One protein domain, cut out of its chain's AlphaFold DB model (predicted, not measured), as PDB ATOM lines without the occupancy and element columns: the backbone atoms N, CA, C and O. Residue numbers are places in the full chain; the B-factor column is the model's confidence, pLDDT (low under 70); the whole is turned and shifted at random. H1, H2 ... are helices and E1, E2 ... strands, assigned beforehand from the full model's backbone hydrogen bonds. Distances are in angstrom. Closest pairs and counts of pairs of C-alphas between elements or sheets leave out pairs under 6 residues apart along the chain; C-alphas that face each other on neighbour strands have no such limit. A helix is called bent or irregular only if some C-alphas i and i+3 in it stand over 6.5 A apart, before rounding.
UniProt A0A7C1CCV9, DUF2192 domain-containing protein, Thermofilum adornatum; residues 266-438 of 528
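AT A GLANCE: This is residues 266 to 438 of the 528 residues of the protein "DUF2192 domain-containing protein" of Thermofilum adornatum (UniProt A0A7C1CCV9). A strongly twisted sheet of three strands is covered on one face by two long helices side by side, H4 and H6; H1, the folded-back helix H2 and H3 make a second, helical part, which meets the first where H2b and H3 touch H6 and where residues 341 to 344 of H3 graze the sheet at E1. The printed part has 173 residues with six named helices and three named strands, in the order H1 H2 H3 E1 E2 E3 H4 H5 H6. The sheet, order E1 E2 E3, is antiparallel, and the class is mostly helix. The whole is compact, with a radius of gyration of the C-alphas of 16.0 A, and only just elongated, spanning 50 by 33 by 30 A.

IN THESE COORDINATES: E1 is residues 352 to 357, 16.4 A long; E2 is 363 to 369, 18.3 A; E3 is 374 to 381, 19.9 A, and bends by 58 degrees at residue 377. H4, residues 382 to 403, 23.0 A, is irregular: C-alphas 387 and 390 are 9.2 A apart. H5 is residues 405 to 410, 8.5 A. H6, residues 417 to 437, 30.6 A, ends with C-alpha 437 at (478.154, 474.838, 372.821). H1, residues 273 to 281, 12.3 A, begins with C-alpha 273 at (452.445, 481.787, 393.336). H2, residues 285 to 319, was assigned as one helix by its hydrogen bonds but is bent, with C-alphas 301 and 304 9.5 A apart. Its arms are H2a, residues 285 to 301, 25.3 A, and H2b, residues 304 to 319, 24.2 A; both are irregular, at C-alphas 297 and 300, 6.50 A apart, and 304 and 307, 6.9 A. H3, residues 324 to 344, 18.7 A, is irregular at C-alphas 336 and 339, 9.7 A apart.

HOW THE PARTS SIT: The strands form a meander, each the antiparallel neighbour of the one before, in two hairpins; N 354 and O 367 are 3.0 A apart, N 366 and O 378 2.9 A. H4 and H6 are on the same face, making two layers, at heights over the sheet of 9.5 A and 8.7 A. They touch, closest C-alphas Ala 382 and Ser 435 at 4.8 A, at a shallow tilt of 19 degrees, opposite ways. H5 only grazes the sheet with residues 406 to 410. H6 touches H3, Val 426 to Pro 340, C-alphas 5.6 A apart, and H2b, Trp 419 to Val 312, 5.9 A. H2a touches H3, closest C-alphas Met 297 and Thr 331 at 6.6 A. H1 only just touches H2b, with 3 pairs of C-alphas within 8 A, the closest Leu 276 and Leu 308 at 7.1 A. Every O i to N i+4 pair is within hydrogen-bond range in H1 and H5; the counts are 11 of 13 in H2a, 11 of 12 in H2b, 16 of 18 in H4, 16 of 17 in H6 and 8 of 17 in H3, which has 11 of 18 O i to N i+3 pairs.

THE WHOLE: The C-alphas farthest apart, of Ser 285 and Pro 360, are 51.6 A apart. The printed part has no cut and no long link. Mean pLDDT of the printed part is 88.5; residues 323 to 329, 331 to 332 and 359 to 361 are under 70.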
ATOM      1  N   TRP A 266     459.937 479.013 386.020       91.62
ATOM      2  CA  TRP A 266     459.921 478.325 387.306       91.62
ATOM      3  C   TRP A 266     458.504 478.224 387.849       91.62
ATOM      4  O   TRP A 266     457.979 477.123 387.975       91.62
ATOM      5  N   TYR A 267     457.839 479.355 388.073       89.44
ATOM      6  CA  TYR A 267     456.528 479.370 388.719       89.44
ATOM      7  C   TYR A 267     455.427 478.733 387.856       89.44
ATOM      8  O   TYR A 267     454.557 478.039 388.363       89.44
ATOM      9  N   SER A 268     455.472 478.880 386.526       84.81
ATOM     10  CA  SER A 268     454.434 478.281 385.665       84.81
ATOM     11  C   SER A 268     454.498 476.749 385.587       84.81
ATOM     12  O   SER A 268     453.507 476.110 385.241       84.81
ATOM     13  N   PHE A 269     455.665 476.157 385.865       91.94
ATOM     14  CA  PHE A 269     455.909 474.729 385.665       91.94
ATOM     15  C   PHE A 269     456.108 473.961 386.973       91.94
ATOM     16  O   PHE A 269     455.623 472.833 387.076       91.94
ATOM     17  N   VAL A 270     456.824 474.551 387.937       94.94
ATOM     18  CA  VAL A 270     457.144 473.946 389.236       94.94
ATOM     19  C   VAL A 270     455.986 474.126 390.210       94.94
ATOM     20  O   VAL A 270     455.410 473.133 390.639       94.94
ATOM     21  N   ILE A 271     455.636 475.374 390.530       91.50
ATOM     22  CA  ILE A 271     454.517 475.727 391.409       91.50
ATOM     23  C   ILE A 271     454.116 477.188 391.178       91.50
ATOM     24  O   ILE A 271     454.979 478.068 391.181       91.50
ATOM     25  N   SER A 272     452.826 477.464 390.970       87.00
ATOM     26  CA  SER A 272     452.346 478.850 390.830       87.00
ATOM     27  C   SER A 272     452.430 479.611 392.158       87.00
ATOM     28  O   SER A 272     452.483 478.993 393.219       87.00
ATOM     29  N   VAL A 273     452.407 480.948 392.118       86.38
ATOM     30  CA  VAL A 273     452.445 481.787 393.336       86.38
ATOM     31  C   VAL A 273     451.285 481.446 394.269       86.38
ATOM     32  O   VAL A 273     451.522 481.109 395.420       86.38
ATOM     33  N   ASN A 274     450.059 481.393 393.750       86.38
ATOM     34  CA  ASN A 274     448.873 481.066 394.550       86.38
ATOM     35  C   ASN A 274     448.969 479.677 395.201       86.38
ATOM     36  O   ASN A 274     448.584 479.494 396.352       86.38
ATOM     37  N   GLN A 275     449.503 478.686 394.477       90.56
ATOM     38  CA  GLN A 275     449.731 477.353 395.042       90.56
ATOM     39  C   GLN A 275     450.819 477.372 396.116       90.56
ATOM     40  O   GLN A 275     450.698 476.663 397.112       90.56
ATOM     41  N   LEU A 276     451.881 478.153 395.914       92.81
ATOM     42  CA  LEU A 276     452.947 478.313 396.893       92.81
ATOM     43  C   LEU A 276     452.405 478.951 398.175       92.81
ATOM     44  O   LEU A 276     452.617 478.404 399.249       92.81
ATOM     45  N   GLU A 277     451.663 480.052 398.070       91.38
ATOM     46  CA  GLU A 277     451.037 480.723 399.215       91.38
ATOM     47  C   GLU A 277     450.087 479.798 399.974       91.38
ATOM     48  O   GLU A 277     450.173 479.697 401.199       91.38
ATOM     49  N   GLN A 278     449.238 479.064 399.249       93.50
ATOM     50  CA  GLN A 278     448.352 478.075 399.850       93.50
ATOM     51  C   GLN A 278     449.154 477.030 400.639       93.50
ATOM     52  O   GLN A 278     448.889 476.820 401.822       93.50
ATOM     53  N   LYS A 279     450.177 476.419 400.030       93.69
ATOM     54  CA  LYS A 279     450.996 475.397 400.699       93.69
ATOM     55  C   LYS A 279     451.773 475.949 401.889       93.69
ATOM     56  O   LYS A 279     451.915 475.255 402.888       93.69
ATOM     57  N   LEU A 280     452.255 477.188 401.813       94.44
ATOM     58  CA  LEU A 280     452.918 477.847 402.938       94.44
ATOM     59  C   LEU A 280     451.949 478.082 404.102       94.44
ATOM     60  O   LEU A 280     452.342 477.903 405.250       94.44
ATOM     61  N   SER A 281     450.686 478.420 403.828       93.19
ATOM     62  CA  SER A 281     449.666 478.606 404.874       93.19
ATOM     63  C   SER A 281     449.301 477.316 405.619       93.19
ATOM     64  O   SER A 281     448.813 477.369 406.745       93.19
ATOM     65  N   GLU A 282     449.567 476.160 405.006       93.31
ATOM     66  CA  GLU A 282     449.316 474.830 405.569       93.31
ATOM     67  C   GLU A 282     450.491 474.318 406.432       93.31
ATOM     68  O   GLU A 282     450.357 473.304 407.121       93.31
ATOM     69  N   LEU A 283     451.645 475.000 406.422       88.81
ATOM     70  CA  LEU A 283     452.818 474.609 407.209       88.81
ATOM     71  C   LEU A 283     452.640 474.911 408.706       88.81
ATOM     72  O   LEU A 283     452.043 475.912 409.105       88.81
ATOM     73  N   SER A 284     453.229 474.066 409.560       89.94
ATOM     74  CA  SER A 284     453.318 474.346 411.000       89.94
ATOM     75  C   SER A 284     454.230 475.547 411.284       89.94
ATOM     76  O   SER A 284     455.074 475.914 410.463       89.94
ATOM     77  N   SER A 285     454.116 476.126 412.484       88.56
ATOM     78  CA  SER A 285     454.961 477.249 412.920       88.56
ATOM     79  C   SER A 285     456.460 476.957 412.805       88.56
ATOM     80  O   SER A 285     457.234 477.841 412.442       88.56
ATOM     81  N   ASP A 286     456.862 475.717 413.083       85.25
ATOM     82  CA  ASP A 286     458.264 475.306 413.041       85.25
ATOM     83  C   ASP A 286     458.773 475.261 411.596       85.25
ATOM     84  O   ASP A 286     459.818 475.830 411.290       85.25
ATOM     85  N   TYR A 287     457.999 474.678 410.674       86.75
ATOM     86  CA  TYR A 287     458.370 474.634 409.257       86.75
ATOM     87  C   TYR A 287     458.313 476.005 408.583       86.75
ATOM     88  O   TYR A 287     459.151 476.284 407.730       86.75
ATOM     89  N   LEU A 288     457.386 476.879 408.981       90.56
ATOM     90  CA  LEU A 288     457.355 478.268 408.518       90.56
ATOM     91  C   LEU A 288     458.620 479.026 408.925       90.56
ATOM     92  O   LEU A 288     459.187 479.752 408.111       90.56
ATOM     93  N   LYS A 289     459.093 478.828 410.159       89.06
ATOM     94  CA  LYS A 289     460.334 479.442 410.639       89.06
ATOM     95  C   LYS A 289     461.545 478.962 409.835       89.06
ATOM     96  O   LYS A 289     462.347 479.785 409.403       89.06
ATOM     97  N   GLU A 290     461.654 477.655 409.601       87.31
ATOM     98  CA  GLU A 290     462.730 477.072 408.784       87.31
ATOM     99  C   GLU A 290     462.663 477.538 407.325       87.31
ATOM    100  O   GLU A 290     463.686 477.880 406.729       87.31
ATOM    101  N   TYR A 291     461.456 477.627 406.759       91.62
ATOM    102  CA  TYR A 291     461.235 478.203 405.438       91.62
ATOM    103  C   TYR A 291     461.739 479.646 405.367       91.62
ATOM    104  O   TYR A 291     462.487 479.964 404.450       91.62
ATOM    105  N   SER A 292     461.367 480.508 406.320       91.19
ATOM    106  CA  SER A 292     461.796 481.911 406.327       91.19
ATOM    107  C   SER A 292     463.315 482.046 406.394       91.19
ATOM    108  O   SER A 292     463.877 482.849 405.655       91.19
ATOM    109  N   ILE A 293     463.982 481.229 407.216       88.25
ATOM    110  CA  ILE A 293     465.448 481.200 407.302       88.25
ATOM    111  C   ILE A 293     466.051 480.800 405.949       88.25
ATOM    112  O   ILE A 293     466.919 481.497 405.424       88.25
ATOM    113  N   LEU A 294     465.576 479.700 405.356       87.62
ATOM    114  CA  LEU A 294     466.086 479.208 404.078       87.62
ATOM    115  C   LEU A 294     465.825 480.199 402.937       87.62
ATOM    116  O   LEU A 294     466.700 480.449 402.112       87.62
ATOM    117  N   GLU A 295     464.632 480.775 402.884       92.12
ATOM    118  CA  GLU A 295     464.256 481.770 401.891       92.12
ATOM    119  C   GLU A 295     465.155 483.004 401.992       92.12
ATOM    120  O   GLU A 295     465.730 483.403 400.980       92.12
ATOM    121  N   GLU A 296     465.355 483.547 403.196       90.00
ATOM    122  CA  GLU A 296     466.230 484.698 403.436       90.00
ATOM    123  C   GLU A 296     467.670 484.409 402.983       90.00
ATOM    124  O   GLU A 296     468.292 485.225 402.295       90.00
ATOM    125  N   MET A 297     468.174 483.211 403.289       85.50
ATOM    126  CA  MET A 297     469.495 482.753 402.854       85.50
ATOM    127  C   MET A 297     469.617 482.696 401.324       85.50
ATOM    128  O   MET A 297     470.621 483.139 400.764       85.50
ATOM    129  N   LEU A 298     468.601 482.177 400.627       87.50
ATOM    130  CA  LEU A 298     468.601 482.039 399.166       87.50
ATOM    131  C   LEU A 298     468.342 483.373 398.446       87.50
ATOM    132  O   LEU A 298     468.830 483.577 397.329       87.50
ATOM    133  N   ARG A 299     467.598 484.297 399.064       88.56
ATOM    134  CA  ARG A 299     467.157 485.575 398.479       88.56
ATOM    135  C   ARG A 299     468.313 486.403 397.927       88.56
ATOM    136  O   ARG A 299     468.198 486.971 396.842       88.56
ATOM    137  N   ASN A 300     469.451 486.404 398.618       82.88
ATOM    138  CA  ASN A 300     470.647 487.139 398.197       82.88
ATOM    139  C   ASN A 300     471.306 486.582 396.923       82.88
ATOM    140  O   ASN A 300     472.065 487.293 396.267       82.88
ATOM    141  N   HIS A 301     471.015 485.334 396.559       83.31
ATOM    142  CA  HIS A 301     471.659 484.644 395.442       83.31
ATOM    143  C   HIS A 301     470.741 484.461 394.233       83.31
ATOM    144  O   HIS A 301     471.205 484.561 393.100       83.31
ATOM    145  N   ILE A 302     469.455 484.174 394.459       86.31
ATOM    146  CA  ILE A 302     468.500 483.834 393.386       86.31
ATOM    147  C   ILE A 302     467.269 484.741 393.353       86.31
ATOM    148  O   ILE A 302     466.349 484.510 392.566       86.31
ATOM    149  N   GLY A 303     467.259 485.793 394.178       86.62
ATOM    150  CA  GLY A 303     466.235 486.830 394.166       86.62
ATOM    151  C   GLY A 303     464.835 486.237 394.260       86.62
ATOM    152  O   GLY A 303     464.527 485.514 395.190       86.62
ATOM    153  N   ILE A 304     464.003 486.505 393.259       85.31
ATOM    154  CA  ILE A 304     462.592 486.096 393.209       85.31
ATOM    155  C   ILE A 304     462.345 484.579 393.284       85.31
ATOM    156  O   ILE A 304     461.240 484.143 393.607       85.31
ATOM    157  N   LEU A 305     463.343 483.758 392.951       89.94
ATOM    158  CA  LEU A 305     463.202 482.305 392.996       89.94
ATOM    159  C   LEU A 305     463.395 481.739 394.406       89.94
ATOM    160  O   LEU A 305     463.118 480.558 394.602       89.94
ATOM    161  N   SER A 306     463.849 482.544 395.374       91.19
ATOM    162  CA  SER A 306     464.115 482.100 396.746       91.19
ATOM    163  C   SER A 306     462.904 481.439 397.381       91.19
ATOM    164  O   SER A 306     463.040 480.322 397.863       91.19
ATOM    165  N   SER A 307     461.726 482.059 397.306       92.75
ATOM    166  CA  SER A 307     460.491 481.525 397.888       92.75
ATOM    167  C   SER A 307     460.140 480.145 397.328       92.75
ATOM    168  O   SER A 307     459.930 479.188 398.070       92.75
ATOM    169  N   LEU A 308     460.148 480.011 395.999       94.38
ATOM    170  CA  LEU A 308     459.863 478.748 395.319       94.38
ATOM    171  C   LEU A 308     460.899 477.675 395.666       94.38
ATOM    172  O   LEU A 308     460.538 476.560 396.036       94.38
ATOM    173  N   VAL A 309     462.188 477.995 395.551       93.44
ATOM    174  CA  VAL A 309     463.269 477.023 395.768       93.44
ATOM    175  C   VAL A 309     463.354 476.618 397.238       93.44
ATOM    176  O   VAL A 309     463.508 475.430 397.517       93.44
ATOM    177  N   ALA A 310     463.205 477.562 398.172       92.94
ATOM    178  CA  ALA A 310     463.171 477.292 399.607       92.94
ATOM    179  C   ALA A 310     462.053 476.311 399.949       92.94
ATOM    180  O   ALA A 310     462.295 475.301 400.606       92.94
ATOM    181  N   PHE A 311     460.843 476.575 399.452       94.75
ATOM    182  CA  PHE A 311     459.697 475.710 399.692       94.75
ATOM    183  C   PHE A 311     459.920 474.294 399.152       94.75
ATOM    184  O   PHE A 311     459.675 473.317 399.862       94.75
ATOM    185  N   VAL A 312     460.409 474.171 397.914       94.94
ATOM    186  CA  VAL A 312     460.631 472.863 397.284       94.94
ATOM    187  C   VAL A 312     461.734 472.080 397.999       94.94
ATOM    188  O   VAL A 312     461.561 470.889 398.248       94.94
ATOM    189  N   LEU A 313     462.836 472.736 398.380       91.44
ATOM    190  CA  LEU A 313     463.903 472.106 399.161       91.44
ATOM    191  C   LEU A 313     463.388 471.652 400.527       91.44
ATOM    192  O   LEU A 313     463.535 470.481 400.864       91.44
ATOM    193  N   LEU A 314     462.732 472.533 401.286       90.38
ATOM    194  CA  LEU A 314     462.188 472.192 402.600       90.38
ATOM    195  C   LEU A 314     461.221 471.005 402.511       90.38
ATOM    196  O   LEU A 314     461.393 470.017 403.222       90.38
ATOM    197  N   SER A 315     460.251 471.069 401.596       91.44
ATOM    198  CA  SER A 315     459.251 470.011 401.407       91.44
ATOM    199  C   SER A 315     459.901 468.672 401.072       91.44
ATOM    200  O   SER A 315     459.520 467.637 401.615       91.44
ATOM    201  N   GLN A 316     460.930 468.684 400.223       91.88
ATOM    202  CA  GLN A 316     461.659 467.484 399.836       91.88
ATOM    203  C   GLN A 316     462.512 466.913 400.988       91.88
ATOM    204  O   GLN A 316     462.607 465.692 401.126       91.88
ATOM    205  N   TYR A 317     463.098 467.754 401.848       88.25
ATOM    206  CA  TYR A 317     463.800 467.307 403.062       88.25
ATOM    207  C   TYR A 317     462.840 466.648 404.056       88.25
ATOM    208  O   TYR A 317     463.127 465.556 404.549       88.25
ATOM    209  N   VAL A 318     461.694 467.285 404.310       86.25
ATOM    210  CA  VAL A 318     460.655 466.764 405.210       86.25
ATOM    211  C   VAL A 318     460.118 465.433 404.700       86.25
ATOM    212  O   VAL A 318     460.069 464.461 405.450       86.25
ATOM    213  N   HIS A 319     459.790 465.362 403.408       89.50
ATOM    214  CA  HIS A 319     459.312 464.137 402.766       89.50
ATOM    215  C   HIS A 319     460.338 462.998 402.826       89.50
ATOM    216  O   HIS A 319     459.978 461.847 403.048       89.50
ATOM    217  N   ALA A 320     461.630 463.314 402.710       86.94
ATOM    218  CA  ALA A 320     462.716 462.348 402.869       86.94
ATOM    219  C   ALA A 320     463.010 461.971 404.340       86.94
ATOM    220  O   ALA A 320     463.961 461.231 404.596       86.94
ATOM    221  N   GLY A 321     462.242 462.479 405.313       82.62
ATOM    222  CA  GLY A 321     462.435 462.218 406.742       82.62
ATOM    223  C   GLY A 321     463.683 462.879 407.337       82.62
ATOM    224  O   GLY A 321     464.179 462.438 408.375       82.62
ATOM    225  N   LYS A 322     464.230 463.913 406.682       77.75
ATOM    226  CA  LYS A 322     465.419 464.642 407.144       77.75
ATOM    227  C   LYS A 322     465.036 465.828 408.033       77.75
ATOM    228  O   LYS A 322     464.044 466.511 407.796       77.75
ATOM    229  N   SER A 323     465.878 466.110 409.031       69.38
ATOM    230  CA  SER A 323     465.755 467.315 409.863       69.38
ATOM    231  C   SER A 323     466.226 468.575 409.110       69.38
ATOM    232  O   SER A 323     467.283 468.514 408.465       69.38
ATOM    233  N   PRO A 324     465.522 469.718 409.247       61.75
ATOM    234  CA  PRO A 324     465.936 471.027 408.725       61.75
ATOM    235  C   PRO A 324     467.313 471.518 409.210       61.75
ATOM    236  O   PRO A 324     467.929 472.354 408.560       61.75
ATOM    237  N   MET A 325     467.867 470.971 410.300       58.19
ATOM    238  CA  MET A 325     469.177 471.404 410.822       58.19
ATOM    239  C   MET A 325     470.354 471.204 409.840       58.19
ATOM    240  O   MET A 325     471.396 471.832 410.012       58.19
ATOM    241  N   HIS A 326     470.195 470.395 408.784       61.50
ATOM    242  CA  HIS A 326     471.193 470.231 407.714       61.50
ATOM    243  C   HIS A 326     471.145 471.329 406.630       61.50
ATOM    244  O   HIS A 326     471.962 471.326 405.712       61.50
ATOM    245  N   LEU A 327     470.215 472.289 406.711       64.06
ATOM    246  CA  LEU A 327     470.049 473.340 405.697       64.06
ATOM    247  C   LEU A 327     471.186 474.385 405.708       64.06
ATOM    248  O   LEU A 327     471.343 475.116 404.733       64.06
ATOM    249  N   GLN A 328     472.037 474.429 406.747       63.78
ATOM    250  CA  GLN A 328     473.209 475.326 406.802       63.78
ATOM    251  C   GLN A 328     474.247 475.046 405.698       63.78
ATOM    252  O   GLN A 328     475.007 475.936 405.318       63.78
ATOM    253  N   GLU A 329     474.270 473.832 405.142       66.56
ATOM    254  CA  GLU A 329     475.189 473.462 404.059       66.56
ATOM    255  C   GLU A 329     474.810 474.107 402.713       66.56
ATOM    256  O   GLU A 329     475.667 474.255 401.834       66.56
ATOM    257  N   ILE A 330     473.552 474.539 402.560       72.25
ATOM    258  CA  ILE A 330     472.999 475.069 401.308       72.25
ATOM    259  C   ILE A 330     473.678 476.377 400.900       72.25
ATOM    260  O   ILE A 330     474.063 476.521 399.740       72.25
ATOM    261  N   THR A 331     473.890 477.313 401.828       64.69
ATOM    262  CA  THR A 331     474.519 478.621 401.545       64.69
ATOM    263  C   THR A 331     475.944 478.464 401.039       64.69
ATOM    264  O   THR A 331     476.318 479.060 400.028       64.69
ATOM    265  N   SER A 332     476.735 477.621 401.707       69.50
ATOM    266  CA  SER A 332     478.124 477.357 401.323       69.50
ATOM    267  C   SER A 332     478.213 476.698 399.945       69.50
ATOM    268  O   SER A 332     479.084 477.039 399.146       69.50
ATOM    269  N   HIS A 333     477.295 475.783 399.622       74.56
ATOM    270  CA  HIS A 333     477.250 475.157 398.299       74.56
ATOM    271  C   HIS A 333     476.786 476.128 397.211       74.56
ATOM    272  O   HIS A 333     477.385 476.183 396.134       74.56
ATOM    273  N   MET A 334     475.761 476.933 397.495       76.06
ATOM    274  CA  MET A 334     475.198 477.899 396.558       76.06
ATOM    275  C   MET A 334     476.199 478.986 396.168       76.06
ATOM    276  O   MET A 334     476.351 479.262 394.979       76.06
ATOM    277  N   ALA A 335     476.913 479.560 397.143       73.19
ATOM    278  CA  ALA A 335     477.916 480.594 396.894       73.19
ATOM    279  C   ALA A 335     479.050 480.102 395.978       73.19
ATOM    280  O   ALA A 335     479.586 480.872 395.187       73.19
ATOM    281  N   ASN A 336     479.384 478.811 396.055       73.31
ATOM    282  CA  ASN A 336     480.478 478.217 395.293       73.31
ATOM    283  C   ASN A 336     480.054 477.674 393.921       73.31
ATOM    284  O   ASN A 336     480.861 477.691 392.992       73.31
ATOM    285  N   LYS A 337     478.827 477.153 393.785       77.25
ATOM    286  CA  LYS A 337     478.416 476.385 392.595       77.25
ATOM    287  C   LYS A 337     477.208 476.946 391.836       77.25
ATOM    288  O   LYS A 337     476.980 476.514 390.706       77.25
ATOM    289  N   GLY A 338     476.447 477.881 392.408       84.50
ATOM    290  CA  GLY A 338     475.210 478.415 391.820       84.50
ATOM    291  C   GLY A 338     473.995 477.478 391.941       84.50
ATOM    292  O   GLY A 338     474.123 476.309 392.305       84.50
ATOM    293  N   LEU A 339     472.796 477.996 391.629       86.38
ATOM    294  CA  LEU A 339     471.524 477.274 391.813       86.38
ATOM    295  C   LEU A 339     471.435 475.941 391.050       86.38
ATOM    296  O   LEU A 339     471.027 474.958 391.670       86.38
ATOM    297  N   PRO A 340     471.800 475.850 389.751       88.75
ATOM    298  CA  PRO A 340     471.666 474.591 389.025       88.75
ATOM    299  C   PRO A 340     472.438 473.447 389.687       88.75
ATOM    300  O   PRO A 340     471.894 472.374 389.922       88.75
ATOM    301  N   ASN A 341     473.691 473.698 390.062       88.06
ATOM    302  CA  ASN A 341     474.524 472.692 390.710       88.06
ATOM    303  C   ASN A 341     474.073 472.418 392.146       88.06
ATOM    304  O   ASN A 341     474.088 471.264 392.555       88.06
ATOM    305  N   LEU A 342     473.611 473.438 392.884       87.56
ATOM    306  CA  LEU A 342     473.024 473.245 394.211       87.56
ATOM    307  C   LEU A 342     471.916 472.188 394.168       87.56
ATOM    308  O   LEU A 342     471.935 471.292 395.001       87.56
ATOM    309  N   VAL A 343     470.987 472.287 393.209       90.62
ATOM    310  CA  VAL A 343     469.858 471.354 393.053       90.62
ATOM    311  C   VAL A 343     470.330 469.964 392.613       90.62
ATOM    312  O   VAL A 343     469.883 468.970 393.177       90.62
ATOM    313  N   LEU A 344     471.235 469.878 391.632       91.38
ATOM    314  CA  LEU A 344     471.704 468.595 391.082       91.38
ATOM    315  C   LEU A 344     472.640 467.816 392.015       91.38
ATOM    316  O   LEU A 344     472.747 466.595 391.893       91.38
ATOM    317  N   ASP A 345     473.311 468.506 392.935       88.12
ATOM    318  CA  ASP A 345     474.184 467.886 393.930       88.12
ATOM    319  C   ASP A 345     473.408 467.362 395.152       88.12
ATOM    320  O   ASP A 345     473.988 466.628 395.954       88.12
ATOM    321  N   GLN A 346     472.120 467.707 395.309       87.38
ATOM    322  CA  GLN A 346     471.334 467.254 396.458       87.38
ATOM    323  C   GLN A 346     471.067 465.751 396.419       87.38
ATOM    324  O   GLN A 346     470.597 465.196 395.423       87.38
ATOM    325  N   GLU A 347     471.282 465.120 397.568       87.94
ATOM    326  CA  GLU A 347     470.964 463.722 397.806       87.94
ATOM    327  C   GLU A 347     469.824 463.599 398.825       87.94
ATOM    328  O   GLU A 347     469.876 464.153 399.929       87.94
ATOM    329  N   PHE A 348     468.804 462.816 398.489       88.12
ATOM    330  CA  PHE A 348     467.667 462.493 399.343       88.12
ATOM    331  C   PHE A 348     467.669 460.997 399.629       88.12
ATOM    332  O   PHE A 348     467.544 460.182 398.722       88.12
ATOM    333  N   SER A 349     467.861 460.640 400.902       87.25
ATOM    334  CA  SER A 349     467.863 459.253 401.388       87.25
ATOM    335  C   SER A 349     468.730 458.289 400.563       87.25
ATOM    336  O   SER A 349     468.283 457.196 400.227       87.25
ATOM    337  N   GLY A 350     469.957 458.687 400.210       88.56
ATOM    338  CA  GLY A 350     470.856 457.860 399.399       88.56
ATOM    339  C   GLY A 350     470.778 458.115 397.893       88.56
ATOM    340  O   GLY A 350     471.624 457.610 397.163       88.56
ATOM    341  N   TRP A 351     469.777 458.858 397.410       93.06
ATOM    342  CA  TRP A 351     469.479 459.007 395.983       93.06
ATOM    343  C   TRP A 351     469.631 460.441 395.490       93.06
ATOM    344  O   TRP A 351     469.183 461.387 396.134       93.06
ATOM    345  N   ARG A 352     470.166 460.605 394.281       93.50
ATOM    346  CA  ARG A 352     470.229 461.893 393.577       93.50
ATOM    347  C   ARG A 352     469.825 461.760 392.116       93.50
ATOM    348  O   ARG A 352     469.930 460.683 391.525       93.50
ATOM    349  N   ILE A 353     469.396 462.871 391.526       95.88
ATOM    350  CA  ILE A 353     469.028 462.964 390.111       95.88
ATOM    351  C   ILE A 353     470.035 463.878 389.417       95.88
ATOM    352  O   ILE A 353     470.174 465.041 389.784       95.88
ATOM    353  N   ASN A 354     470.727 463.366 388.401       94.81
ATOM    354  CA  ASN A 354     471.724 464.133 387.661       94.81
ATOM    355  C   ASN A 354     471.769 463.748 386.174       94.81
ATOM    356  O   ASN A 354     470.916 463.023 385.656       94.81
ATOM    357  N   TYR A 355     472.766 464.275 385.463       95.56
ATOM    358  CA  TYR A 355     473.048 463.892 384.087       95.56
ATOM    359  C   TYR A 355     474.540 463.669 383.864       95.56
ATOM    360  O   TYR A 355     475.393 464.254 384.532       95.56
ATOM    361  N   LYS A 356     474.861 462.844 382.866       93.44
ATOM    362  CA  LYS A 356     476.224 462.648 382.378       93.44
ATOM    363  C   LYS A 356     476.295 462.879 380.880       93.44
ATOM    364  O   LYS A 356     475.585 462.244 380.099       93.44
ATOM    365  N   ARG A 357     477.226 463.728 380.454       89.19
ATOM    366  CA  ARG A 357     477.612 463.846 379.045       89.19
ATOM    367  C   ARG A 357     478.475 462.650 378.628       89.19
ATOM    368  O   ARG A 357     479.500 462.367 379.245       89.19
ATOM    369  N   ILE A 358     478.099 461.977 377.540       82.19
ATOM    370  CA  ILE A 358     478.775 460.758 377.064       82.19
ATOM    371  C   ILE A 358     479.710 461.078 375.897       82.19
ATOM    372  O   ILE A 358     479.407 460.800 374.742       82.19
ATOM    373  N   ALA A 359     480.868 461.674 376.181       67.56
ATOM    374  CA  ALA A 359     481.866 461.952 375.148       67.56
ATOM    375  C   ALA A 359     482.417 460.649 374.509       67.56
ATOM    376  O   ALA A 359     482.574 459.654 375.213       67.56
ATOM    377  N   PRO A 360     482.724 460.626 373.192       65.19
ATOM    378  CA  PRO A 360     482.652 461.727 372.221       65.19
ATOM    379  C   PRO A 360     481.262 461.918 371.588       65.19
ATOM    380  O   PRO A 360     481.091 462.792 370.736       65.19
ATOM    381  N   LEU A 361     480.269 461.107 371.964       66.44
ATOM    382  CA  LEU A 361     478.917 461.213 371.426       66.44
ATOM    383  C   LEU A 361     478.248 462.493 371.965       66.44
ATOM    384  O   LEU A 361     478.328 462.793 373.156       66.44
ATOM    385  N   PRO A 362     477.559 463.277 371.123       81.06
ATOM    386  CA  PRO A 362     476.834 464.454 371.581       81.06
ATOM    387  C   PRO A 362     475.495 464.017 372.194       81.06
ATOM    388  O   PRO A 362     474.435 464.322 371.648       81.06
ATOM    389  N   LYS A 363     475.543 463.237 373.279       86.88
ATOM    390  CA  LYS A 363     474.377 462.745 374.018       86.88
ATOM    391  C   LYS A 363     474.571 462.887 375.528       86.88
ATOM    392  O   LYS A 363     475.700 462.867 376.024       86.88
ATOM    393  N   PHE A 364     473.450 462.989 376.223       93.56
ATOM    394  CA  PHE A 364     473.340 463.140 377.665       93.56
ATOM    395  C   PHE A 364     472.520 461.978 378.214       93.56
ATOM    396  O   PHE A 364     471.468 461.659 377.665       93.56
ATOM    397  N   GLU A 365     473.007 461.339 379.267       95.06
ATOM    398  CA  GLU A 365     472.257 460.341 380.027       95.06
ATOM    399  C   GLU A 365     471.701 461.003 381.275       95.06
ATOM    400  O   GLU A 365     472.475 461.546 382.060       95.06
ATOM    401  N   ILE A 366     470.386 460.949 381.452       97.19
ATOM    402  CA  ILE A 366     469.715 461.392 382.672       97.19
ATOM    403  C   ILE A 366     469.624 460.198 383.604       97.19
ATOM    404  O   ILE A 366     469.237 459.102 383.188       97.19
ATOM    405  N   ARG A 367     470.036 460.404 384.848       96.00
ATOM    406  CA  ARG A 367     470.353 459.328 385.775       96.00
ATOM    407  C   ARG A 367     469.724 459.581 387.131       96.00
ATOM    408  O   ARG A 367     469.683 460.714 387.607       96.00
ATOM    409  N   VAL A 368     469.275 458.494 387.740       96.06
ATOM    410  CA  VAL A 368     468.915 458.421 389.153       96.06
ATOM    411  C   VAL A 368     469.896 457.446 389.775       96.06
ATOM    412  O   VAL A 368     469.955 456.289 389.362       96.06
ATOM    413  N   GLU A 369     470.725 457.917 390.695       94.88
ATOM    414  CA  GLU A 369     471.822 457.117 391.235       94.88
ATOM    415  C   GLU A 369     471.939 457.243 392.748       94.88
ATOM    416  O   GLU A 369     471.600 458.273 393.334       94.88
ATOM    417  N   SER A 370     472.427 456.168 393.350       92.75
ATOM    418  CA  SER A 370     472.860 456.074 394.736       92.75
ATOM    419  C   SER A 370     474.319 455.622 394.779       92.75
ATOM    420  O   SER A 370     474.966 455.456 393.743       92.75
ATOM    421  N   THR A 371     474.863 455.389 395.974       89.25
ATOM    422  CA  THR A 371     476.235 454.881 396.132       89.25
ATOM    423  C   THR A 371     476.469 453.550 395.406       89.25
ATOM    424  O   THR A 371     477.564 453.319 394.900       89.25
ATOM    425  N   ASN A 372     475.449 452.687 395.341       89.56
ATOM    426  CA  ASN A 372     475.581 451.310 394.853       89.56
ATOM    427  C   ASN A 372     474.740 451.010 393.605       89.56
ATOM    428  O   ASN A 372     474.929 449.965 392.986       89.56
ATOM    429  N   GLU A 373     473.814 451.896 393.227       91.56
ATOM    430  CA  GLU A 373     472.891 451.667 392.115       91.56
ATOM    431  C   GLU A 373     472.823 452.863 391.163       91.56
ATOM    432  O   GLU A 373     472.948 454.016 391.565       91.56
ATOM    433  N   LEU A 374     472.586 452.575 389.882       93.31
ATOM    434  CA  LEU A 374     472.432 453.568 388.825       93.31
ATOM    435  C   LEU A 374     471.292 453.153 387.898       93.31
ATOM    436  O   LEU A 374     471.329 452.077 387.303       93.31
ATOM    437  N   ILE A 375     470.339 454.058 387.706       93.38
ATOM    438  CA  ILE A 375     469.232 453.921 386.764       93.38
ATOM    439  C   ILE A 375     469.409 454.986 385.685       93.38
ATOM    440  O   ILE A 375     469.404 456.184 385.974       93.38
ATOM    441  N   VAL A 376     469.552 454.567 384.426       93.81
ATOM    442  CA  VAL A 376     469.500 455.491 383.285       93.81
ATOM    443  C   VAL A 376     468.042 455.660 382.887       93.81
ATOM    444  O   VAL A 376     467.414 454.741 382.368       93.81
ATOM    445  N   VAL A 377     467.503 456.845 383.147       94.44
ATOM    446  CA  VAL A 377     466.084 457.158 382.951       94.44
ATOM    447  C   VAL A 377     465.798 457.582 381.516       94.44
ATOM    448  O   VAL A 377     464.742 457.267 380.965       94.44
ATOM    449  N   ASP A 378     466.737 458.299 380.901       93.81
ATOM    450  CA  ASP A 378     466.595 458.767 379.529       93.81
ATOM    451  C   ASP A 378     467.957 459.043 378.881       93.81
ATOM    452  O   ASP A 378     468.961 459.290 379.557       93.81
ATOM    453  N   VAL A 379     467.974 459.033 377.550       91.69
ATOM    454  CA  VAL A 379     469.128 459.407 376.731       91.69
ATOM    455  C   VAL A 379     468.691 460.469 375.730       91.69
ATOM    456  O   VAL A 379     467.843 460.226 374.873       91.69
ATOM    457  N   VAL A 380     469.301 461.649 375.817       88.19
ATOM    458  CA  VAL A 380     468.940 462.818 375.008       88.19
ATOM    459  C   VAL A 380     470.102 463.193 374.103       88.19
ATOM    460  O   VAL A 380     471.219 463.440 374.559       88.19
ATOM    461  N   PHE A 381     469.857 463.275 372.796       86.94
ATOM    462  CA  PHE A 381     470.866 463.770 371.861       86.94
ATOM    463  C   PHE A 381     470.942 465.298 371.903       86.94
ATOM    464  O   PHE A 381     469.928 465.983 371.958       86.94
ATOM    465  N   ALA A 382     472.133 465.872 371.751       87.25
ATOM    466  CA  ALA A 382     472.326 467.323 371.753       87.25
ATOM    467  C   ALA A 382     471.510 468.038 370.665       87.25
ATOM    468  O   ALA A 382     471.040 469.151 370.869       87.25
ATOM    469  N   ARG A 383     471.327 467.410 369.493       84.00
ATOM    470  CA  ARG A 383     470.455 467.957 368.439       84.00
ATOM    471  C   ARG A 383     469.001 468.011 368.899       84.00
ATOM    472  O   ARG A 383     468.315 468.979 368.605       84.00
ATOM    473  N   GLU A 384     468.554 466.961 369.569       86.25
ATOM    474  CA  GLU A 384     467.195 466.841 370.070       86.25
ATOM    475  C   GLU A 384     466.937 467.837 371.200       86.25
ATOM    476  O   GLU A 384     465.954 468.562 371.130       86.25
ATOM    477  N   ALA A 385     467.869 467.983 372.148       91.56
ATOM    478  CA  ALA A 385     467.807 469.008 373.190       91.56
ATOM    479  C   ALA A 385     467.624 470.419 372.599       91.56
ATOM    480  O   ALA A 385     466.737 471.156 373.016       91.56
ATOM    481  N   ARG A 386     468.384 470.776 371.551       87.38
ATOM    482  CA  ARG A 386     468.227 472.077 370.866       87.38
ATOM    483  C   ARG A 386     466.874 472.252 370.180       87.38
ATOM    484  O   ARG A 386     466.412 473.382 370.068       87.38
ATOM    485  N   LEU A 387     466.304 471.170 369.646       85.88
ATOM    486  CA  LEU A 387     465.015 471.196 368.949       85.88
ATOM    487  C   LEU A 387     463.846 471.268 369.927       85.88
ATOM    488  O   LEU A 387     462.889 471.983 369.666       85.88
ATOM    489  N   LEU A 388     463.927 470.537 371.036       89.69
ATOM    490  CA  LEU A 388     462.924 470.585 372.092       89.69
ATOM    491  C   LEU A 388     462.958 471.921 372.840       89.69
ATOM    492  O   LEU A 388     461.914 472.373 373.306       89.69
ATOM    493  N   GLY A 389     464.137 472.541 372.947       91.75
ATOM    494  CA  GLY A 389     464.330 473.683 373.831       91.75
ATOM    495  C   GLY A 389     464.177 473.279 375.295       91.75
ATOM    496  O   GLY A 389     464.050 472.099 375.632       91.75
ATOM    497  N   ILE A 390     464.198 474.267 376.176       93.81
ATOM    498  CA  ILE A 390     464.049 474.086 377.614       93.81
ATOM    499  C   ILE A 390     462.634 473.617 377.931       93.81
ATOM    500  O   ILE A 390     462.486 472.675 378.707       93.81
ATOM    501  N   ASP A 391     461.600 474.207 377.316       92.06
ATOM    502  CA  ASP A 391     460.211 473.852 377.632       92.06
ATOM    503  C   ASP A 391     459.875 472.411 377.234       92.06
ATOM    504  O   ASP A 391     459.302 471.651 378.020       92.06
ATOM    505  N   GLY A 392     460.259 472.013 376.019       94.06
ATOM    506  CA  GLY A 392     460.030 470.654 375.543       94.06
ATOM    507  C   GLY A 392     460.856 469.637 376.325       94.06
ATOM    508  O   GLY A 392     460.349 468.573 376.690       94.06
ATOM    509  N   LEU A 393     462.117 469.967 376.627       96.62
ATOM    510  CA  LEU A 393     462.994 469.046 377.332       96.62
ATOM    511  C   LEU A 393     462.578 468.877 378.797       96.62
ATOM    512  O   LEU A 393     462.454 467.739 379.233       96.62
ATOM    513  N   ARG A 394     462.275 469.948 379.546       96.19
ATOM    514  CA  ARG A 394     461.861 469.824 380.960       96.19
ATOM    515  C   ARG A 394     460.608 468.963 381.125       96.19
ATOM    516  O   ARG A 394     460.554 468.151 382.044       96.19
ATOM    517  N   LYS A 395     459.637 469.077 380.206       96.88
ATOM    518  CA  LYS A 395     458.418 468.250 380.191       96.88
ATOM    519  C   LYS A 395     458.756 466.779 379.973       96.88
ATOM    520  O   LYS A 395     458.299 465.933 380.732       96.88
ATOM    521  N   ARG A 396     459.608 466.482 378.985       96.88
ATOM    522  CA  ARG A 396     460.080 465.116 378.722       96.88
ATOM    523  C   ARG A 396     460.804 464.521 379.929       96.88
ATOM    524  O   ARG A 396     460.502 463.392 380.300       96.88
ATOM    525  N   ILE A 397     461.747 465.259 380.517       98.25
ATOM    526  CA  ILE A 397     462.528 464.791 381.669       98.25
ATOM    527  C   ILE A 397     461.597 464.486 382.841       98.25
ATOM    528  O   ILE A 397     461.678 463.398 383.407       98.25
ATOM    529  N   TYR A 398     460.671 465.399 383.141       97.88
ATOM    530  CA  TYR A 398     459.682 465.211 384.195       97.88
ATOM    531  C   TYR A 398     458.860 463.939 383.980       97.88
ATOM    532  O   TYR A 398     458.840 463.091 384.865       97.88
ATOM    533  N   THR A 399     458.262 463.757 382.797       97.38
ATOM    534  CA  THR A 399     457.496 462.546 382.451       97.38
ATOM    535  C   THR A 399     458.338 461.282 382.615       97.38
ATOM    536  O   THR A 399     457.897 460.300 383.203       97.38
ATOM    537  N   LYS A 400     459.588 461.304 382.138       96.06
ATOM    538  CA  LYS A 400     460.490 460.153 382.236       96.06
ATOM    539  C   LYS A 400     460.855 459.812 383.678       96.06
ATOM    540  O   LYS A 400     460.966 458.633 383.984       96.06
ATOM    541  N   LEU A 401     461.036 460.797 384.554       95.62
ATOM    542  CA  LEU A 401     461.318 460.554 385.970       95.62
ATOM    543  C   LEU A 401     460.068 460.103 386.727       95.62
ATOM    544  O   LEU A 401     460.131 459.150 387.499       95.62
ATOM    545  N   SER A 402     458.935 460.766 386.498       94.19
ATOM    546  CA  SER A 402     457.715 460.546 387.270       94.19
ATOM    547  C   SER A 402     457.002 459.247 386.903       94.19
ATOM    548  O   SER A 402     456.379 458.656 387.781       94.19
ATOM    549  N   GLU A 403     457.092 458.768 385.660       93.19
ATOM    550  CA  GLU A 403     456.391 457.560 385.191       93.19
ATOM    551  C   GLU A 403     457.266 456.295 385.184       93.19
ATOM    552  O   GLU A 403     456.754 455.190 384.997       93.19
ATOM    553  N   ASN A 404     458.580 456.413 385.404       92.50
ATOM    554  CA  ASN A 404     459.475 455.259 385.386       92.50
ATOM    555  C   ASN A 404     459.260 454.365 386.621       92.50
ATOM    556  O   ASN A 404     459.535 454.753 387.757       92.50
ATOM    557  N   GLN A 405     458.775 453.143 386.381       90.38
ATOM    558  CA  GLN A 405     458.483 452.169 387.433       90.38
ATOM    559  C   GLN A 405     459.725 451.774 388.236       90.38
ATOM    560  O   GLN A 405     459.634 451.665 389.454       90.38
ATOM    561  N   ASP A 406     460.877 451.606 387.585       88.44
ATOM    562  CA  ASP A 406     462.122 451.217 388.256       88.44
ATOM    563  C   ASP A 406     462.601 452.329 389.199       88.44
ATOM    564  O   ASP A 406     462.955 452.067 390.347       88.44
ATOM    565  N   VAL A 407     462.485 453.592 388.763       91.56
ATOM    566  CA  VAL A 407     462.730 454.759 389.623       91.56
ATOM    567  C   VAL A 407     461.786 454.736 390.821       91.56
ATOM    568  O   VAL A 407     462.254 454.803 391.954       91.56
ATOM    569  N   ARG A 408     460.471 454.594 390.615       90.19
ATOM    570  CA  ARG A 408     459.491 454.584 391.717       90.19
ATOM    571  C   ARG A 408     459.739 453.464 392.727       90.19
ATOM    572  O   ARG A 408     459.676 453.714 393.928       90.19
ATOM    573  N   ILE A 409     460.021 452.254 392.244       89.44
ATOM    574  CA  ILE A 409     460.232 451.068 393.080       89.44
ATOM    575  C   ILE A 409     461.526 451.207 393.885       89.44
ATOM    576  O   ILE A 409     461.496 451.071 395.105       89.44
ATOM    577  N   ARG A 410     462.653 451.520 393.233       87.31
ATOM    578  CA  ARG A 410     463.971 451.573 393.893       87.31
ATOM    579  C   ARG A 410     464.136 452.773 394.811       87.31
ATOM    580  O   ARG A 410     464.764 452.663 395.857       87.31
ATOM    581  N   THR A 411     463.554 453.911 394.438       88.25
ATOM    582  CA  THR A 411     463.605 455.113 395.278       88.25
ATOM    583  C   THR A 411     462.566 455.088 396.390       88.25
ATOM    584  O   THR A 411     462.584 455.980 397.222       88.25
ATOM    585  N   GLY A 412     461.632 454.129 396.417       85.19
ATOM    586  CA  GLY A 412     460.590 454.076 397.446       85.19
ATOM    587  C   GLY A 412     459.738 455.350 397.519       85.19
ATOM    588  O   GLY A 412     459.267 455.711 398.591       85.19
ATOM    589  N   SER A 413     459.556 456.051 396.393       83.62
ATOM    590  CA  SER A 413     458.881 457.361 396.321       83.62
ATOM    591  C   SER A 413     459.552 458.477 397.137       83.62
ATOM    592  O   SER A 413     458.878 459.387 397.610       83.62
ATOM    593  N   VAL A 414     460.882 458.445 397.279       90.50
ATOM    594  CA  VAL A 414     461.659 459.471 398.001       90.50
ATOM    595  C   VAL A 414     461.546 460.873 397.390       90.50
ATOM    596  O   VAL A 414     461.803 461.836 398.098       90.50
ATOM    597  N   PHE A 415     461.148 461.036 396.127       93.50
ATOM    598  CA  PHE A 415     461.027 462.350 395.479       93.50
ATOM    599  C   PHE A 415     459.573 462.826 395.375       93.50
ATOM    600  O   PHE A 415     458.726 462.094 394.860       93.50
ATOM    601  N   ILE A 416     459.301 464.065 395.797       94.25
ATOM    602  CA  ILE A 416     457.993 464.718 395.612       94.25
ATOM    603  C   ILE A 416     457.857 465.333 394.214       94.25
ATOM    604  O   ILE A 416     458.847 465.583 393.521       94.25
ATOM    605  N   ASP A 417     456.622 465.619 393.803       94.56
ATOM    606  CA  ASP A 417     456.315 466.131 392.463       94.56
ATOM    607  C   ASP A 417     456.984 467.484 392.170       94.56
ATOM    608  O   ASP A 417     457.603 467.664 391.119       94.56
ATOM    609  N   GLU A 418     456.932 468.424 393.115       95.88
ATOM    610  CA  GLU A 418     457.536 469.750 392.970       95.88
ATOM    611  C   GLU A 418     459.063 469.668 392.838       95.88
ATOM    612  O   GLU A 418     459.659 470.401 392.043       95.88
ATOM    613  N   TRP A 419     459.698 468.726 393.545       95.50
ATOM    614  CA  TRP A 419     461.126 468.445 393.397       95.50
ATOM    615  C   TRP A 419     461.441 467.893 392.007       95.50
ATOM    616  O   TRP A 419     462.361 468.378 391.345       95.50
ATOM    617  N   LEU A 420     460.647 466.933 391.517       96.81
ATOM    618  CA  LEU A 420     460.810 466.394 390.166       96.81
ATOM    619  C   LEU A 420     460.655 467.484 389.096       96.81
ATOM    620  O   LEU A 420     461.417 467.504 388.129       96.81
ATOM    621  N   ARG A 421     459.723 468.426 389.260       97.56
ATOM    622  CA  ARG A 421     459.560 469.567 388.341       97.56
ATOM    623  C   ARG A 421     460.739 470.534 388.405       97.56
ATOM    624  O   ARG A 421     461.216 470.977 387.354       97.56
ATOM    625  N   LEU A 422     461.223 470.843 389.610       96.75
ATOM    626  CA  LEU A 422     462.379 471.713 389.815       96.75
ATOM    627  C   LEU A 422     463.632 471.111 389.167       96.75
ATOM    628  O   LEU A 422     464.257 471.758 388.324       96.75
ATOM    629  N   VAL A 423     463.963 469.857 389.489       96.81
ATOM    630  CA  VAL A 423     465.158 469.192 388.955       96.81
ATOM    631  C   VAL A 423     465.064 468.984 387.444       96.81
ATOM    632  O   VAL A 423     466.050 469.181 386.740       96.81
ATOM    633  N   SER A 424     463.875 468.687 386.909       97.75
ATOM    634  CA  SER A 424     463.665 468.575 385.458       97.75
ATOM    635  C   SER A 424     463.904 469.899 384.737       97.75
ATOM    636  O   SER A 424     464.470 469.911 383.644       97.75
ATOM    637  N   THR A 425     463.507 471.017 385.353       96.88
ATOM    638  CA  THR A 425     463.770 472.363 384.828       96.88
ATOM    639  C   THR A 425     465.268 472.648 384.827       96.88
ATOM    640  O   THR A 425     465.819 473.006 383.788       96.88
ATOM    641  N   VAL A 426     465.951 472.400 385.947       96.12
ATOM    642  CA  VAL A 426     467.406 472.583 386.066       96.12
ATOM    643  C   VAL A 426     468.175 471.718 385.061       96.12
ATOM    644  O   VAL A 426     469.038 472.227 384.344       96.12
ATOM    645  N   LEU A 427     467.836 470.431 384.948       97.06
ATOM    646  CA  LEU A 427     468.441 469.521 383.975       97.06
ATOM    647  C   LEU A 427     468.232 470.004 382.541       97.06
ATOM    648  O   LEU A 427     469.171 469.978 381.749       97.06
ATOM    649  N   ALA A 428     467.025 470.459 382.198       96.50
ATOM    650  CA  ALA A 428     466.745 470.966 380.862       96.50
ATOM    651  C   ALA A 428     467.597 472.196 380.533       96.50
ATOM    652  O   ALA A 428     468.164 472.258 379.445       96.50
ATOM    653  N   ILE A 429     467.748 473.127 381.480       94.88
ATOM    654  CA  ILE A 429     468.605 474.308 381.327       94.88
ATOM    655  C   ILE A 429     470.055 473.887 381.054       94.88
ATOM    656  O   ILE A 429     470.625 474.299 380.042       94.88
ATOM    657  N   LYS A 430     470.625 473.016 381.901       94.88
ATOM    658  CA  LYS A 430     472.007 472.527 381.752       94.88
ATOM    659  C   LYS A 430     472.219 471.799 380.427       94.88
ATOM    660  O   LYS A 430     473.156 472.096 379.692       94.88
ATOM    661  N   ILE A 431     471.334 470.859 380.098       95.31
ATOM    662  CA  ILE A 431     471.459 470.029 378.897       95.31
ATOM    663  C   ILE A 431     471.291 470.878 377.634       95.31
ATOM    664  O   ILE A 431     472.068 470.716 376.693       95.31
ATOM    665  N   VAL A 432     470.313 471.792 377.586       93.75
ATOM    666  CA  VAL A 432     470.133 472.686 376.432       93.75
ATOM    667  C   VAL A 432     471.333 473.615 376.296       93.75
ATOM    668  O   VAL A 432     471.903 473.663 375.205       93.75
ATOM    669  N   GLY A 433     471.764 474.272 377.375       92.56
ATOM    670  CA  GLY A 433     472.924 475.164 377.383       92.56
ATOM    671  C   GLY A 433     474.186 474.477 376.866       92.56
ATOM    672  O   GLY A 433     474.734 474.884 375.837       92.56
ATOM    673  N   GLU A 434     474.576 473.353 377.473       91.88
ATOM    674  CA  GLU A 434     475.717 472.564 377.004       91.88
ATOM    675  C   GLU A 434     475.536 472.132 375.551       91.88
ATOM    676  O   GLU A 434     476.461 472.234 374.742       91.88
ATOM    677  N   SER A 435     474.332 471.685 375.173       89.94
ATOM    678  CA  SER A 435     474.072 471.244 373.808       89.94
ATOM    679  C   SER A 435     474.338 472.339 372.779       89.94
ATOM    680  O   SER A 435     474.741 471.990 371.671       89.94
ATOM    681  N   MET A 436     474.136 473.623 373.097       86.94
ATOM    682  CA  MET A 436     474.365 474.748 372.181       86.94
ATOM    683  C   MET A 436     475.852 474.995 371.913       86.94
ATOM    684  O   MET A 436     476.222 475.375 370.797       86.94
ATOM    685  N   GLU A 437     476.696 474.718 372.904       85.69
ATOM    686  CA  GLU A 437     478.154 474.838 372.821       85.69
ATOM    687  C   GLU A 437     478.814 473.645 372.159       85.69
ATOM    688  O   GLU A 437     479.891 473.769 371.562       85.69
ATOM    689  N   LEU A 438     478.161 472.481 372.224       78.69
ATOM    690  CA  LEU A 438     478.579 471.347 371.430       78.69
ATOM    691  C   LEU A 438     478.539 471.783 369.973       78.69
ATOM    692  O   LEU A 438     477.477 471.933 369.353       78.69
TER     693      LEU A 438